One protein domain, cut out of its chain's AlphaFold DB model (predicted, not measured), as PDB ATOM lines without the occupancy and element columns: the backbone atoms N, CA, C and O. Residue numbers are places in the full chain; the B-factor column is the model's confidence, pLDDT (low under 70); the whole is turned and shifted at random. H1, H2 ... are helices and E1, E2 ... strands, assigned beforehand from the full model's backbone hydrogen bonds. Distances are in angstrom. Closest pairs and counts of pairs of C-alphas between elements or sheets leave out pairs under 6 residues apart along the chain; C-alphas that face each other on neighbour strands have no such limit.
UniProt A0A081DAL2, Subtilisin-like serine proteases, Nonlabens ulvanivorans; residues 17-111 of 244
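What this domain is: This is residues 17 to 111 of the 244 residues of the protein "Subtilisin-like serine proteases" of Nonlabens ulvanivorans (UniProt A0A081DAL2). A small, strongly twisted sheet of four strands has two helices, H3 and H4, over one face and no named helix over the other, while a long looped arm with the two helices H1 and H2 reaches away from this body. The arm goes out after E1 and folds back through residues 50 to 62, and its far end, residues 45 to 51, sticks out. The printed part has 95 residues, with four named helices and four named strands in the order E1 H1 H2 H3 E2 E3 H4 E4, of mixed class; the sheet runs E2 - E3 - E1 - E4, all antiparallel. The whole is only just loose, close to compact, with a radius of gyration of the C-alphas of 15.2 A, and spans 47 by 23 by 17 A.

How they stand to each other: E1, residues 17 to 22, is an inner strand with E4, residues 105 to 110, on one side and E3, residues 86 to 91, on the other side. E1 and E4 are antiparallel at 160 degrees, with N 19 and O 109 within hydrogen-bond range at 2.8 A. E3 and E1 are antiparallel at 145 degrees, with N 20 and O 87 at 2.8 A. H1, residues 28 to 33, and H2, residues 41 to 49, are apart from each other and not on the sheet. H3, residues 63 to 70, is on the sheet at a height of 8.4 A and runs along the strands, at 5 degrees to E3 on the local plane; the closest C-alphas of H3 and E3 are those of Val 66 and Val 87, 7.0 A apart. E2, residues 76 to 81, forms an antiparallel hairpin with E3, with N 78 and O 88 at 2.9 A. H4, residues 93 to 101, is on the same face as H3 at a height of 8.0 A, two layers with helices on one face of a sheet, and runs along the strands, at 2 degrees to E1 on the local plane. H3 and H4 are close but not clearly touching, with the C-alphas of Ile 69 and Leu 99 the closest at 7.1 A. E3, H4 and E4 form a split strand-helix-strand unit, two strands running the same way with E1 between them and a right-handed crossover. Every O i to N i+4 pair is within hydrogen-bond range in H1, H2 and H3; in H4 2 of 5 are, beside 4 of 6 O i to N i+3 pairs.

Where its parts are: E1 begins at C-alpha 17, (137.430, 183.966, 181.363), and is 16.5 A long. H1 is 8.6 A long and H2 12.3 A, ending at C-alpha 49, (172.941, 175.201, 191.429). H3 is 10.2 A long, E2 and E3 15.8 A each, and H4 14.0 A. E4, 14.2 A long, ends at C-alpha 110, (139.386, 189.476, 181.980).

The domain as a whole: The two C-alphas farthest apart, those of Arg 49 and Thr 94, are 47.2 A apart. The printed part has no cut, and H2 to H3 is a long link of 13 residues. No printed residue is under 70 in pLDDT.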
ATOM      1  N   HIS A  17     136.286 184.450 180.597       95.31
ATOM      2  CA  HIS A  17     137.430 183.966 181.363       95.31
ATOM      3  C   HIS A  17     138.047 185.124 182.145       95.31
ATOM      4  O   HIS A  17     138.219 186.207 181.585       95.31
ATOM      5  N   ALA A  18     138.435 184.891 183.398       96.69
ATOM      6  CA  ALA A  18     139.127 185.894 184.202       96.69
ATOM      7  C   ALA A  18     140.167 185.289 185.151       96.69
ATOM      8  O   ALA A  18     140.002 184.168 185.646       96.69
ATOM      9  N   TRP A  19     141.219 186.055 185.431       98.12
ATOM     10  CA  TRP A  19     142.178 185.796 186.498       98.12
ATOM     11  C   TRP A  19     141.853 186.659 187.712       98.12
ATOM     12  O   TRP A  19     141.782 187.881 187.614       98.12
ATOM     13  N   ILE A  20     141.680 186.012 188.862       98.31
ATOM     14  CA  ILE A  20     141.415 186.656 190.147       98.31
ATOM     15  C   ILE A  20     142.708 186.620 190.952       98.31
ATOM     16  O   ILE A  20     143.129 185.550 191.400       98.31
ATOM     17  N   TYR A  21     143.365 187.767 191.083       98.50
ATOM     18  CA  TYR A  21     144.630 187.907 191.800       98.50
ATOM     19  C   TYR A  21     144.376 188.120 193.284       98.50
ATOM     20  O   TYR A  21     143.482 188.879 193.662       98.50
ATOM     21  N   PHE A  22     145.179 187.480 194.128       98.44
ATOM     22  CA  PHE A  22     145.075 187.612 195.574       98.44
ATOM     23  C   PHE A  22     146.076 188.618 196.131       98.44
ATOM     24  O   PHE A  22     147.184 188.769 195.613       98.44
ATOM     25  N   THR A  23     145.672 189.302 197.198       97.50
ATOM     26  CA  THR A  23     146.461 190.357 197.848       97.50
ATOM     27  C   THR A  23     147.715 189.822 198.530       97.50
ATOM     28  O   THR A  23     148.726 190.521 198.575       97.50
ATOM     29  N   ASP A  24     147.680 188.589 199.038       96.25
ATOM     30  CA  ASP A  24     148.794 187.991 199.762       96.25
ATOM     31  C   ASP A  24     148.872 186.460 199.615       96.25
ATOM     32  O   ASP A  24     148.049 185.800 198.971       96.25
ATOM     33  N   LYS A  25     149.925 185.900 200.216       95.25
ATOM     34  CA  LYS A  25     150.041 184.480 200.539       95.25
ATOM     35  C   LYS A  25     150.361 184.361 202.025       95.25
ATOM     36  O   LYS A  25     151.481 184.686 202.432       95.25
ATOM     37  N   PRO A  26     149.431 183.883 202.858       90.62
ATOM     38  CA  PRO A  26     149.734 183.656 204.261       90.62
ATOM     39  C   PRO A  26     150.841 182.611 204.432       90.62
ATOM     40  O   PRO A  26     150.980 181.689 203.628       90.62
ATOM     41  N   ASN A  27     151.617 182.735 205.510       89.00
ATOM     42  CA  ASN A  27     152.672 181.793 205.911       89.00
ATOM     43  C   ASN A  27     153.908 181.698 204.994       89.00
ATOM     44  O   ASN A  27     154.694 180.765 205.160       89.00
ATOM     45  N   VAL A  28     154.151 182.670 204.104       94.56
ATOM     46  CA  VAL A  28     155.342 182.698 203.224       94.56
ATOM     47  C   VAL A  28     156.643 182.425 203.986       94.56
ATOM     48  O   VAL A  28     157.394 181.528 203.609       94.56
ATOM     49  N   THR A  29     156.881 183.127 205.098       95.31
ATOM     50  CA  THR A  29     158.095 182.961 205.917       95.31
ATOM     51  C   THR A  29     158.272 181.528 206.423       95.31
ATOM     52  O   THR A  29     159.364 180.969 206.330       95.31
ATOM     53  N   ALA A  30     157.200 180.906 206.921       94.81
ATOM     54  CA  ALA A  30     157.243 179.536 207.430       94.81
ATOM     55  C   ALA A  30     157.460 178.515 206.299       94.81
ATOM     56  O   ALA A  30     158.250 177.583 206.450       94.81
ATOM     57  N   SER A  31     156.816 178.717 205.144       95.12
ATOM     58  CA  SER A  31     156.985 177.864 203.964       95.12
ATOM     59  C   SER A  31     158.403 177.927 203.393       95.12
ATOM     60  O   SER A  31     158.967 176.889 203.052       95.12
ATOM     61  N   ILE A  32     159.007 179.117 203.334       96.31
ATOM     62  CA  ILE A  32     160.399 179.292 202.886       96.31
ATOM     63  C   ILE A  32     161.380 178.665 203.886       96.31
ATOM     64  O   ILE A  32     162.368 178.068 203.465       96.31
ATOM     65  N   ALA A  33     161.099 178.742 205.192       96.19
ATOM     66  CA  ALA A  33     161.913 178.092 206.222       96.19
ATOM     67  C   ALA A  33     161.862 176.551 206.155       96.19
ATOM     68  O   ALA A  33     162.767 175.886 206.653       96.19
ATOM     69  N   SER A  34     160.829 175.980 205.524       95.44
ATOM     70  CA  SER A  34     160.662 174.536 205.304       95.44
ATOM     71  C   SER A  34     160.464 174.220 203.813       95.44
ATOM     72  O   SER A  34     159.389 173.757 203.416       95.44
ATOM     73  N   PRO A  35     161.475 174.442 202.952       94.81
ATOM     74  CA  PRO A  35     161.305 174.430 201.499       94.81
ATOM     75  C   PRO A  35     160.874 173.070 200.935       94.81
ATOM     76  O   PRO A  35     160.196 173.022 199.910       94.81
ATOM     77  N   GLN A  36     161.195 171.961 201.612       96.00
ATOM     78  CA  GLN A  36     160.744 170.618 201.224       96.00
ATOM     79  C   GLN A  36     159.217 170.449 201.301       96.00
ATOM     80  O   GLN A  36     158.679 169.534 200.683       96.00
ATOM     81  N   SER A  37     158.512 171.322 202.031       93.94
ATOM     82  CA  SER A  37     157.044 171.324 202.082       93.94
ATOM     83  C   SER A  37     156.391 171.916 200.827       93.94
ATOM     84  O   SER A  37     155.227 171.637 200.557       93.94
ATOM     85  N   ILE A  38     157.131 172.714 200.046       95.12
ATOM     86  CA  ILE A  38     156.604 173.465 198.892       95.12
ATOM     87  C   ILE A  38     157.310 173.148 197.567       95.12
ATOM     88  O   ILE A  38     156.801 173.477 196.490       95.12
ATOM     89  N   LEU A  39     158.480 172.508 197.622       96.31
ATOM     90  CA  LEU A  39     159.299 172.157 196.468       96.31
ATOM     91  C   LEU A  39     159.844 170.735 196.595       96.31
ATOM     92  O   LEU A  39     160.227 170.276 197.667       96.31
ATOM     93  N   THR A  40     159.966 170.055 195.455       95.62
ATOM     94  CA  THR A  40     160.676 168.775 195.397       95.62
ATOM     95  C   THR A  40     162.171 168.979 195.625       95.62
ATOM     96  O   THR A  40     162.738 170.018 195.272       95.62
ATOM     97  N   GLN A  41     162.852 167.942 196.119       95.75
ATOM     98  CA  GLN A  41     164.303 167.979 196.326       95.75
ATOM     99  C   GLN A  41     165.071 168.372 195.051       95.75
ATOM    100  O   GLN A  41     166.015 169.160 195.100       95.75
ATOM    101  N   LYS A  42     164.619 167.886 193.888       93.19
ATOM    102  CA  LYS A  42     165.184 168.234 192.577       93.19
ATOM    103  C   LYS A  42     165.054 169.729 192.265       93.19
ATOM    104  O   LYS A  42     165.992 170.324 191.736       93.19
ATOM    105  N   ALA A  43     163.918 170.351 192.593       95.06
ATOM    106  CA  ALA A  43     163.708 171.784 192.383       95.06
ATOM    107  C   ALA A  43     164.599 172.637 193.303       95.06
ATOM    108  O   ALA A  43     165.184 173.613 192.829       95.06
ATOM    109  N   ILE A  44     164.762 172.230 194.568       97.00
ATOM    110  CA  ILE A  44     165.654 172.885 195.541       97.00
ATOM    111  C   ILE A  44     167.107 172.834 195.049       97.00
ATOM    112  O   ILE A  44     167.768 173.866 194.946       97.00
ATOM    113  N   GLN A  45     167.590 171.649 194.667       95.31
ATOM    114  CA  GLN A  45     168.954 171.474 194.155       95.31
ATOM    115  C   GLN A  45     169.203 172.268 192.870       95.31
ATOM    116  O   GLN A  45     170.274 172.850 192.702       95.31
ATOM    117  N   ARG A  46     168.216 172.329 191.965       94.62
ATOM    118  CA  ARG A  46     168.299 173.153 190.751       94.62
ATOM    119  C   ARG A  46     168.444 174.633 191.097       94.62
ATOM    120  O   ARG A  46     169.310 175.296 190.541       94.62
ATOM    121  N   LYS A  47     167.619 175.145 192.014       96.31
ATOM    122  CA  LYS A  47     167.695 176.540 192.472       96.31
ATOM    123  C   LYS A  47     169.061 176.861 193.079       96.31
ATOM    124  O   LYS A  47     169.700 177.808 192.632       96.31
ATOM    125  N   ALA A  48     169.555 176.009 193.979       96.19
ATOM    126  CA  ALA A  48     170.883 176.153 194.575       96.19
ATOM    127  C   ALA A  48     172.007 176.167 193.522       96.19
ATOM    128  O   ALA A  48     172.867 177.041 193.559       96.19
ATOM    129  N   ARG A  49     171.963 175.260 192.534       95.25
ATOM    130  CA  ARG A  49     172.941 175.201 191.429       95.25
ATOM    131  C   ARG A  49     173.005 176.499 190.621       95.25
ATOM    132  O   ARG A  49     174.074 176.861 190.147       95.25
ATOM    133  N   HIS A  50     171.870 177.169 190.443       95.19
ATOM    134  CA  HIS A  50     171.772 178.401 189.659       95.19
ATOM    135  C   HIS A  50     171.819 179.679 190.509       95.19
ATOM    136  O   HIS A  50     171.607 180.759 189.969       95.19
ATOM    137  N   GLY A  51     172.065 179.579 191.822       96.75
ATOM    138  CA  GLY A  51     172.066 180.743 192.715       96.75
ATOM    139  C   GLY A  51     170.707 181.447 192.811       96.75
ATOM    140  O   GLY A  51     170.647 182.641 193.085       96.75
ATOM    141  N   ILE A  52     169.610 180.727 192.559       97.00
ATOM    142  CA  ILE A  52     168.250 181.271 192.598       97.00
ATOM    143  C   ILE A  52     167.682 181.038 193.998       97.00
ATOM    144  O   ILE A  52     167.547 179.892 194.427       97.00
ATOM    145  N   ALA A  53     167.308 182.110 194.695       96.31
ATOM    146  CA  ALA A  53     166.670 182.012 196.003       96.31
ATOM    147  C   ALA A  53     165.300 181.310 195.925       96.31
ATOM    148  O   ALA A  53     164.626 181.317 194.888       96.31
ATOM    149  N   ILE A  54     164.899 180.677 197.028       97.12
ATOM    150  CA  ILE A  54     163.515 180.242 197.241       97.12
ATOM    151  C   ILE A  54     162.772 181.437 197.824       97.12
ATOM    152  O   ILE A  54     163.221 182.003 198.821       97.12
ATOM    153  N   ASP A  55     161.675 181.826 197.187       95.75
ATOM    154  CA  ASP A  55     160.923 183.025 197.545       95.75
ATOM    155  C   ASP A  55     159.409 182.775 197.567       95.75
ATOM    156  O   ASP A  55     158.921 181.649 197.438       95.75
ATOM    157  N   ASP A  56     158.655 183.844 197.781       94.75
ATOM    158  CA  ASP A  56     157.199 183.865 197.861       94.75
ATOM    159  C   ASP A  56     156.505 183.281 196.619       94.75
ATOM    160  O   ASP A  56     155.407 182.724 196.723       94.75
ATOM    161  N   ARG A  57     157.141 183.318 195.445       94.81
ATOM    162  CA  ARG A  57     156.594 182.749 194.202       94.81
ATOM    163  C   ARG A  57     156.602 181.221 194.218       94.81
ATOM    164  O   ARG A  57     155.793 180.600 193.527       94.81
ATOM    165  N   ASP A  58     157.469 180.598 195.015       95.75
ATOM    166  CA  ASP A  58     157.496 179.141 195.185       95.75
ATOM    167  C   ASP A  58     156.390 178.629 196.116       95.75
ATOM    168  O   ASP A  58     155.982 177.466 195.988       95.75
ATOM    169  N   VAL A  59     155.886 179.499 196.997       96.12
ATOM    170  CA  VAL A  59     154.837 179.202 197.979       96.12
ATOM    171  C   VAL A  59     153.495 178.966 197.266       96.12
ATOM    172  O   VAL A  59     153.141 179.741 196.369       96.12
ATOM    173  N   PRO A  60     152.736 177.912 197.620       95.25
ATOM    174  CA  PRO A  60     151.407 177.660 197.070       95.25
ATOM    175  C   PRO A  60     150.435 178.824 197.284       95.25
ATOM    176  O   PRO A  60     150.573 179.612 198.217       95.25
ATOM    177  N   VAL A  61     149.416 178.900 196.431       96.25
ATOM    178  CA  VAL A  61     148.281 179.808 196.636       96.25
ATOM    179  C   VAL A  61     147.511 179.390 197.892       96.25
ATOM    180  O   VAL A  61     147.413 178.195 198.194       96.25
ATOM    181  N   ASN A  62     146.935 180.351 198.614       96.88
ATOM    182  CA  ASN A  62     146.096 180.061 199.771       96.88
ATOM    183  C   ASN A  62     144.836 179.276 199.367       96.88
ATOM    184  O   ASN A  62     143.936 179.809 198.721       96.88
ATOM    185  N   GLN A  63     144.741 178.019 199.801       96.38
ATOM    186  CA  GLN A  63     143.625 177.143 199.430       96.38
ATOM    187  C   GLN A  63     142.285 177.543 200.068       96.38
ATOM    188  O   GLN A  63     141.240 177.208 199.521       96.38
ATOM    189  N   SER A  64     142.284 178.305 201.167       97.56
ATOM    190  CA  SER A  64     141.043 178.868 201.717       97.56
ATOM    191  C   SER A  64     140.452 179.932 200.790       97.56
ATOM    192  O   SER A  64     139.241 179.945 200.580       97.56
ATOM    193  N   TYR A  65     141.290 180.781 200.184       97.94
ATOM    194  CA  TYR A  65     140.838 181.770 199.198       97.94
ATOM    195  C   TYR A  65     140.301 181.079 197.948       97.94
ATOM    196  O   TYR A  65     139.204 181.391 197.493       97.94
ATOM    197  N   VAL A  66     141.025 180.073 197.449       98.19
ATOM    198  CA  VAL A  66     140.591 179.258 196.303       98.19
ATOM    199  C   VAL A  66     139.220 178.630 196.566       98.19
ATOM    200  O   VAL A  66     138.332 178.761 195.727       98.19
ATOM    201  N   ALA A  67     139.019 178.017 197.736       98.19
ATOM    202  CA  ALA A  67     137.747 177.397 198.106       98.19
ATOM    203  C   ALA A  67     136.593 178.413 198.187       98.19
ATOM    204  O   ALA A  67     135.490 178.118 197.736       98.19
ATOM    205  N   GLN A  68     136.845 179.617 198.713       98.25
ATOM    206  CA  GLN A  68     135.834 180.680 198.787       98.25
ATOM    207  C   GLN A  68     135.436 181.217 197.409       98.25
ATOM    208  O   GLN A  68     134.255 181.478 197.187       98.25
ATOM    209  N   ILE A  69     136.386 181.347 196.474       98.44
ATOM    210  CA  ILE A  69     136.079 181.707 195.081       98.44
ATOM    211  C   ILE A  69     135.285 180.585 194.402       98.44
ATOM    212  O   ILE A  69     134.272 180.848 193.762       98.44
ATOM    213  N   GLN A  70     135.709 179.330 194.578       97.50
ATOM    214  CA  GLN A  70     135.044 178.150 194.012       97.50
ATOM    215  C   GLN A  70     133.600 177.977 194.487       97.50
ATOM    216  O   GLN A  70     132.776 177.456 193.742       97.50
ATOM    217  N   SER A  71     133.284 178.390 195.717       97.62
ATOM    218  CA  SER A  71     131.936 178.259 196.269       97.62
ATOM    219  C   SER A  71     130.963 179.343 195.797       97.62
ATOM    220  O   SER A  71     129.793 179.290 196.176       97.62
ATOM    221  N   GLN A  72     131.417 180.351 195.043       98.12
ATOM    222  CA  GLN A  72     130.537 181.435 194.611       98.12
ATOM    223  C   GLN A  72     129.579 180.988 193.499       98.12
ATOM    224  O   GLN A  72     130.001 180.321 192.551       98.12
ATOM    225  N   PRO A  73     128.289 181.369 193.568       96.81
ATOM    226  CA  PRO A  73     127.339 181.104 192.493       96.81
ATOM    227  C   PRO A  73     127.806 181.707 191.164       96.81
ATOM    228  O   PRO A  73     128.331 182.816 191.137       96.81
ATOM    229  N   GLY A  74     127.601 180.981 190.063       95.75
ATOM    230  CA  GLY A  74     127.956 181.458 188.719       95.75
ATOM    231  C   GLY A  74     129.449 181.385 188.377       95.75
ATOM    232  O   GLY A  74     129.825 181.709 187.251       95.75
ATOM    233  N   ILE A  75     130.296 180.913 189.300       98.00
ATOM    234  CA  ILE A  75     131.736 180.751 189.085       98.00
ATOM    235  C   ILE A  75     132.085 179.292 188.792       98.00
ATOM    236  O   ILE A  75     131.825 178.390 189.585       98.00
ATOM    237  N   THR A  76     132.753 179.068 187.664       97.12
ATOM    238  CA  THR A  76     133.371 177.792 187.303       97.12
ATOM    239  C   THR A  76     134.883 177.911 187.423       97.12
ATOM    240  O   THR A  76     135.539 178.631 186.673       97.12
ATOM    241  N   TYR A  77     135.472 177.171 188.354       96.38
ATOM    242  CA  TYR A  77     136.922 177.127 188.510       96.38
ATOM    243  C   TYR A  77     137.606 176.357 187.377       96.38
ATOM    244  O   TYR A  77     137.126 175.301 186.963       96.38
ATOM    245  N   LYS A  78     138.746 176.873 186.898       94.38
ATOM    246  CA  LYS A  78     139.572 176.223 185.870       94.38
ATOM    247  C   LYS A  78     140.924 175.788 186.418       94.38
ATOM    248  O   LYS A  78     141.260 174.612 186.349       94.38
ATOM    249  N   THR A  79     141.707 176.720 186.957       94.38
ATOM    250  CA  THR A  79     143.052 176.423 187.472       94.38
ATOM    251  C   THR A  79     143.555 177.515 188.419       94.38
ATOM    252  O   THR A  79     142.857 178.488 188.703       94.38
ATOM    253  N   GLN A  80     144.771 177.363 188.939       96.00
ATOM    254  CA  GLN A  80     145.449 178.338 189.791       96.00
ATOM    255  C   GLN A  80     146.926 178.471 189.416       96.00
ATOM    256  O   GLN A  80     147.575 177.494 189.042       96.00
ATOM    257  N   SER A  81     147.481 179.673 189.571       95.88
ATOM    258  CA  SER A  81     148.911 179.931 189.402       95.88
ATOM    259  C   SER A  81     149.516 180.384 190.716       95.88
ATOM    260  O   SER A  81     149.238 181.478 191.210       95.88
ATOM    261  N   LYS A  82     150.425 179.567 191.256       94.94
ATOM    262  CA  LYS A  82     151.214 179.988 192.414       94.94
ATOM    263  C   LYS A  82     152.149 181.146 192.084       94.94
ATOM    264  O   LYS A  82     152.339 182.003 192.930       94.94
ATOM    265  N   TRP A  83     152.689 181.238 190.872       95.38
ATOM    266  CA  TRP A  83     153.618 182.320 190.530       95.38
ATOM    267  C   TRP A  83     152.934 183.679 190.405       95.38
ATOM    268  O   TRP A  83     153.520 184.678 190.802       95.38
ATOM    269  N   PHE A  84     151.697 183.704 189.906       96.25
ATOM    270  CA  PHE A  84     150.902 184.929 189.788       96.25
ATOM    271  C   PHE A  84     150.009 185.195 191.001       96.25
ATOM    272  O   PHE A  84     149.357 186.228 191.053       96.25
ATOM    273  N   ASN A  85     149.983 184.276 191.969       97.69
ATOM    274  CA  ASN A  85     149.088 184.326 193.119       97.69
ATOM    275  C   ASN A  85     147.618 184.541 192.719       97.69
ATOM    276  O   ASN A  85     146.957 185.450 193.213       97.69
ATOM    277  N   CYS A  86     147.119 183.738 191.778       98.06
ATOM    278  CA  CYS A  86     145.785 183.931 191.219       98.06
ATOM    279  C   CYS A  86     145.067 182.617 190.900       98.06
ATOM    280  O   CYS A  86     145.690 181.552 190.791       98.06
ATOM    281  N   VAL A  87     143.752 182.712 190.704       98.38
ATOM    282  CA  VAL A  87     142.916 181.646 190.134       98.38
ATOM    283  C   VAL A  87     142.359 182.062 188.783       98.38
ATOM    284  O   VAL A  87     142.028 183.224 188.578       98.38
ATOM    285  N   HIS A  88     142.240 181.107 187.866       97.12
ATOM    286  CA  HIS A  88     141.527 181.261 186.603       97.12
ATOM    287  C   HIS A  88     140.128 180.671 186.745       97.12
ATOM    288  O   HIS A  88     139.971 179.513 187.151       97.12
ATOM    289  N   VAL A  89     139.125 181.469 186.402       97.38
ATOM    290  CA  VAL A  89     137.712 181.097 186.472       97.38
ATOM    291  C   VAL A  89     136.991 181.457 185.180       97.38
ATOM    292  O   VAL A  89     137.477 182.266 184.384       97.38
ATOM    293  N   THR A  90     135.819 180.860 184.987       96.81
ATOM    294  CA  THR A  90     134.819 181.319 184.024       96.81
ATOM    295  C   THR A  90     133.493 181.626 184.705       96.81
ATOM    296  O   THR A  90     133.187 181.054 185.750       96.81
ATOM    297  N   GLY A  91     132.726 182.555 184.141       95.88
ATOM    298  CA  GLY A  91     131.441 182.992 184.685       95.88
ATOM    299  C   GLY A  91     130.886 184.204 183.942       95.88
ATOM    300  O   GLY A  91     131.492 184.684 182.979       95.88
ATOM    301  N   LEU A  92     129.732 184.708 184.380       95.38
ATOM    302  CA  LEU A  92     129.205 185.979 183.879       95.38
ATOM    303  C   LEU A  92     130.007 187.149 184.452       95.38
ATOM    304  O   LEU A  92     130.507 187.079 185.574       95.38
ATOM    305  N   GLU A  93     130.080 188.256 183.712       94.06
ATOM    306  CA  GLU A  93     130.785 189.465 184.158       94.06
ATOM    307  C   GLU A  93     130.303 189.946 185.538       94.06
ATOM    308  O   GLU A  93     131.112 190.312 186.386       94.06
ATOM    309  N   THR A  94     128.992 189.889 185.797       95.38
ATOM    310  CA  THR A  94     128.401 190.271 187.088       95.38
ATOM    311  C   THR A  94     128.872 189.384 188.236       95.38
ATOM    312  O   THR A  94     129.196 189.900 189.305       95.38
ATOM    313  N   ASP A  95     128.943 188.073 188.009       96.94
ATOM    314  CA  ASP A  95     129.325 187.091 189.028       96.94
ATOM    315  C   ASP A  95     130.824 187.195 189.325       96.94
ATOM    316  O   ASP A  95     131.244 187.187 190.481       96.94
ATOM    317  N   ILE A  96     131.636 187.386 188.280       97.31
ATOM    318  CA  ILE A  96     133.080 187.597 188.405       97.31
ATOM    319  C   ILE A  96     133.373 188.919 189.128       97.31
ATOM    320  O   ILE A  96     134.195 188.950 190.043       97.31
ATOM    321  N   ASN A  97     132.686 190.009 188.775       96.69
ATOM    322  CA  ASN A  97     132.883 191.298 189.439       96.69
ATOM    323  C   ASN A  97     132.456 191.264 190.914       96.69
ATOM    324  O   ASN A  97     133.075 191.945 191.735       96.69
ATOM    325  N   ALA A  98     131.477 190.434 191.291       97.25
ATOM    326  CA  ALA A  98     131.103 190.241 192.694       97.25
ATOM    327  C   ALA A  98     132.257 189.680 193.552       97.25
ATOM    328  O   ALA A  98     132.306 189.941 194.756       97.25
ATOM    329  N   LEU A  99     133.236 188.992 192.947       97.75
ATOM    330  CA  LEU A  99     134.423 188.485 193.648       97.75
ATOM    331  C   LEU A  99     135.317 189.601 194.204       97.75
ATOM    332  O   LEU A  99     136.041 189.373 195.168       97.75
ATOM    333  N   THR A 100     135.242 190.820 193.663       96.88
ATOM    334  CA  THR A 100     136.008 191.977 194.172       96.88
ATOM    335  C   THR A 100     135.604 192.403 195.587       96.88
ATOM    336  O   THR A 100     136.314 193.173 196.228       96.88
ATOM    337  N   THR A 101     134.481 191.889 196.102       97.00
ATOM    338  CA  THR A 101     134.025 192.141 197.476       97.00
ATOM    339  C   THR A 101     134.832 191.383 198.532       97.00
ATOM    340  O   THR A 101     134.831 191.775 199.702       97.00
ATOM    341  N   PHE A 102     135.547 190.320 198.149       98.12
ATOM    342  CA  PHE A 102     136.441 189.605 199.053       98.12
ATOM    343  C   PHE A 102     137.681 190.446 199.357       98.12
ATOM    344  O   PHE A 102     138.400 190.862 198.454       98.12
ATOM    345  N   SER A 103     138.002 190.618 200.640       97.75
ATOM    346  CA  SER A 103     139.160 191.415 201.078       97.75
ATOM    347  C   SER A 103     140.514 190.868 200.613       97.75
ATOM    348  O   SER A 103     141.498 191.603 200.583       97.75
ATOM    349  N   PHE A 104     140.574 189.581 200.266       98.00
ATOM    350  CA  PHE A 104     141.774 188.935 199.741       98.00
ATOM    351  C   PHE A 104     141.894 189.018 198.215       98.00
ATOM    352  O   PHE A 104     142.884 188.537 197.669       98.00
ATOM    353  N   VAL A 105     140.921 189.602 197.507       98.44
ATOM    354  CA  VAL A 105     140.988 189.807 196.055       98.44
ATOM    355  C   VAL A 105     141.623 191.164 195.770       98.44
ATOM    356  O   VAL A 105     141.104 192.208 196.149       98.44
ATOM    357  N   SER A 106     142.774 191.141 195.099       98.19
ATOM    358  CA  SER A 106     143.525 192.336 194.713       98.19
ATOM    359  C   SER A 106     143.008 192.939 193.414       98.19
ATOM    360  O   SER A 106     142.934 194.159 193.286       98.19
ATOM    361  N   SER A 107     142.730 192.098 192.420       97.94
ATOM    362  CA  SER A 107     142.264 192.532 191.106       97.94
ATOM    363  C   SER A 107     141.640 191.377 190.329       97.94
ATOM    364  O   SER A 107     141.878 190.200 190.612       97.94
ATOM    365  N   VAL A 108     140.845 191.746 189.331       97.69
ATOM    366  CA  VAL A 108     140.256 190.846 188.342       97.69
ATOM    367  C   VAL A 108     140.742 191.294 186.971       97.69
ATOM    368  O   VAL A 108     140.633 192.473 186.642       97.69
ATOM    369  N   ASP A 109     141.273 190.361 186.189       96.19
ATOM    370  CA  ASP A 109     141.703 190.603 184.812       96.19
ATOM    371  C   ASP A 109     140.947 189.673 183.863       96.19
ATOM    372  O   ASP A 109     141.038 188.449 183.984       96.19
ATOM    373  N   PHE A 110     140.171 190.241 182.945       94.19
ATOM    374  CA  PHE A 110     139.386 189.476 181.980       94.19
ATOM    375  C   PHE A 110     140.244 189.106 180.769       94.19
ATOM    376  O   PHE A 110     140.974 189.932 180.223       94.19
ATOM    377  N   ALA A 111     140.122 187.865 180.302       90.19
ATOM    378  CA  ALA A 111     140.755 187.457 179.059       90.19
ATOM    379  C   ALA A 111     140.135 188.219 177.885       90.19
ATOM    380  O   ALA A 111     138.916 188.238 177.725       90.19
TER     381      ALA A 111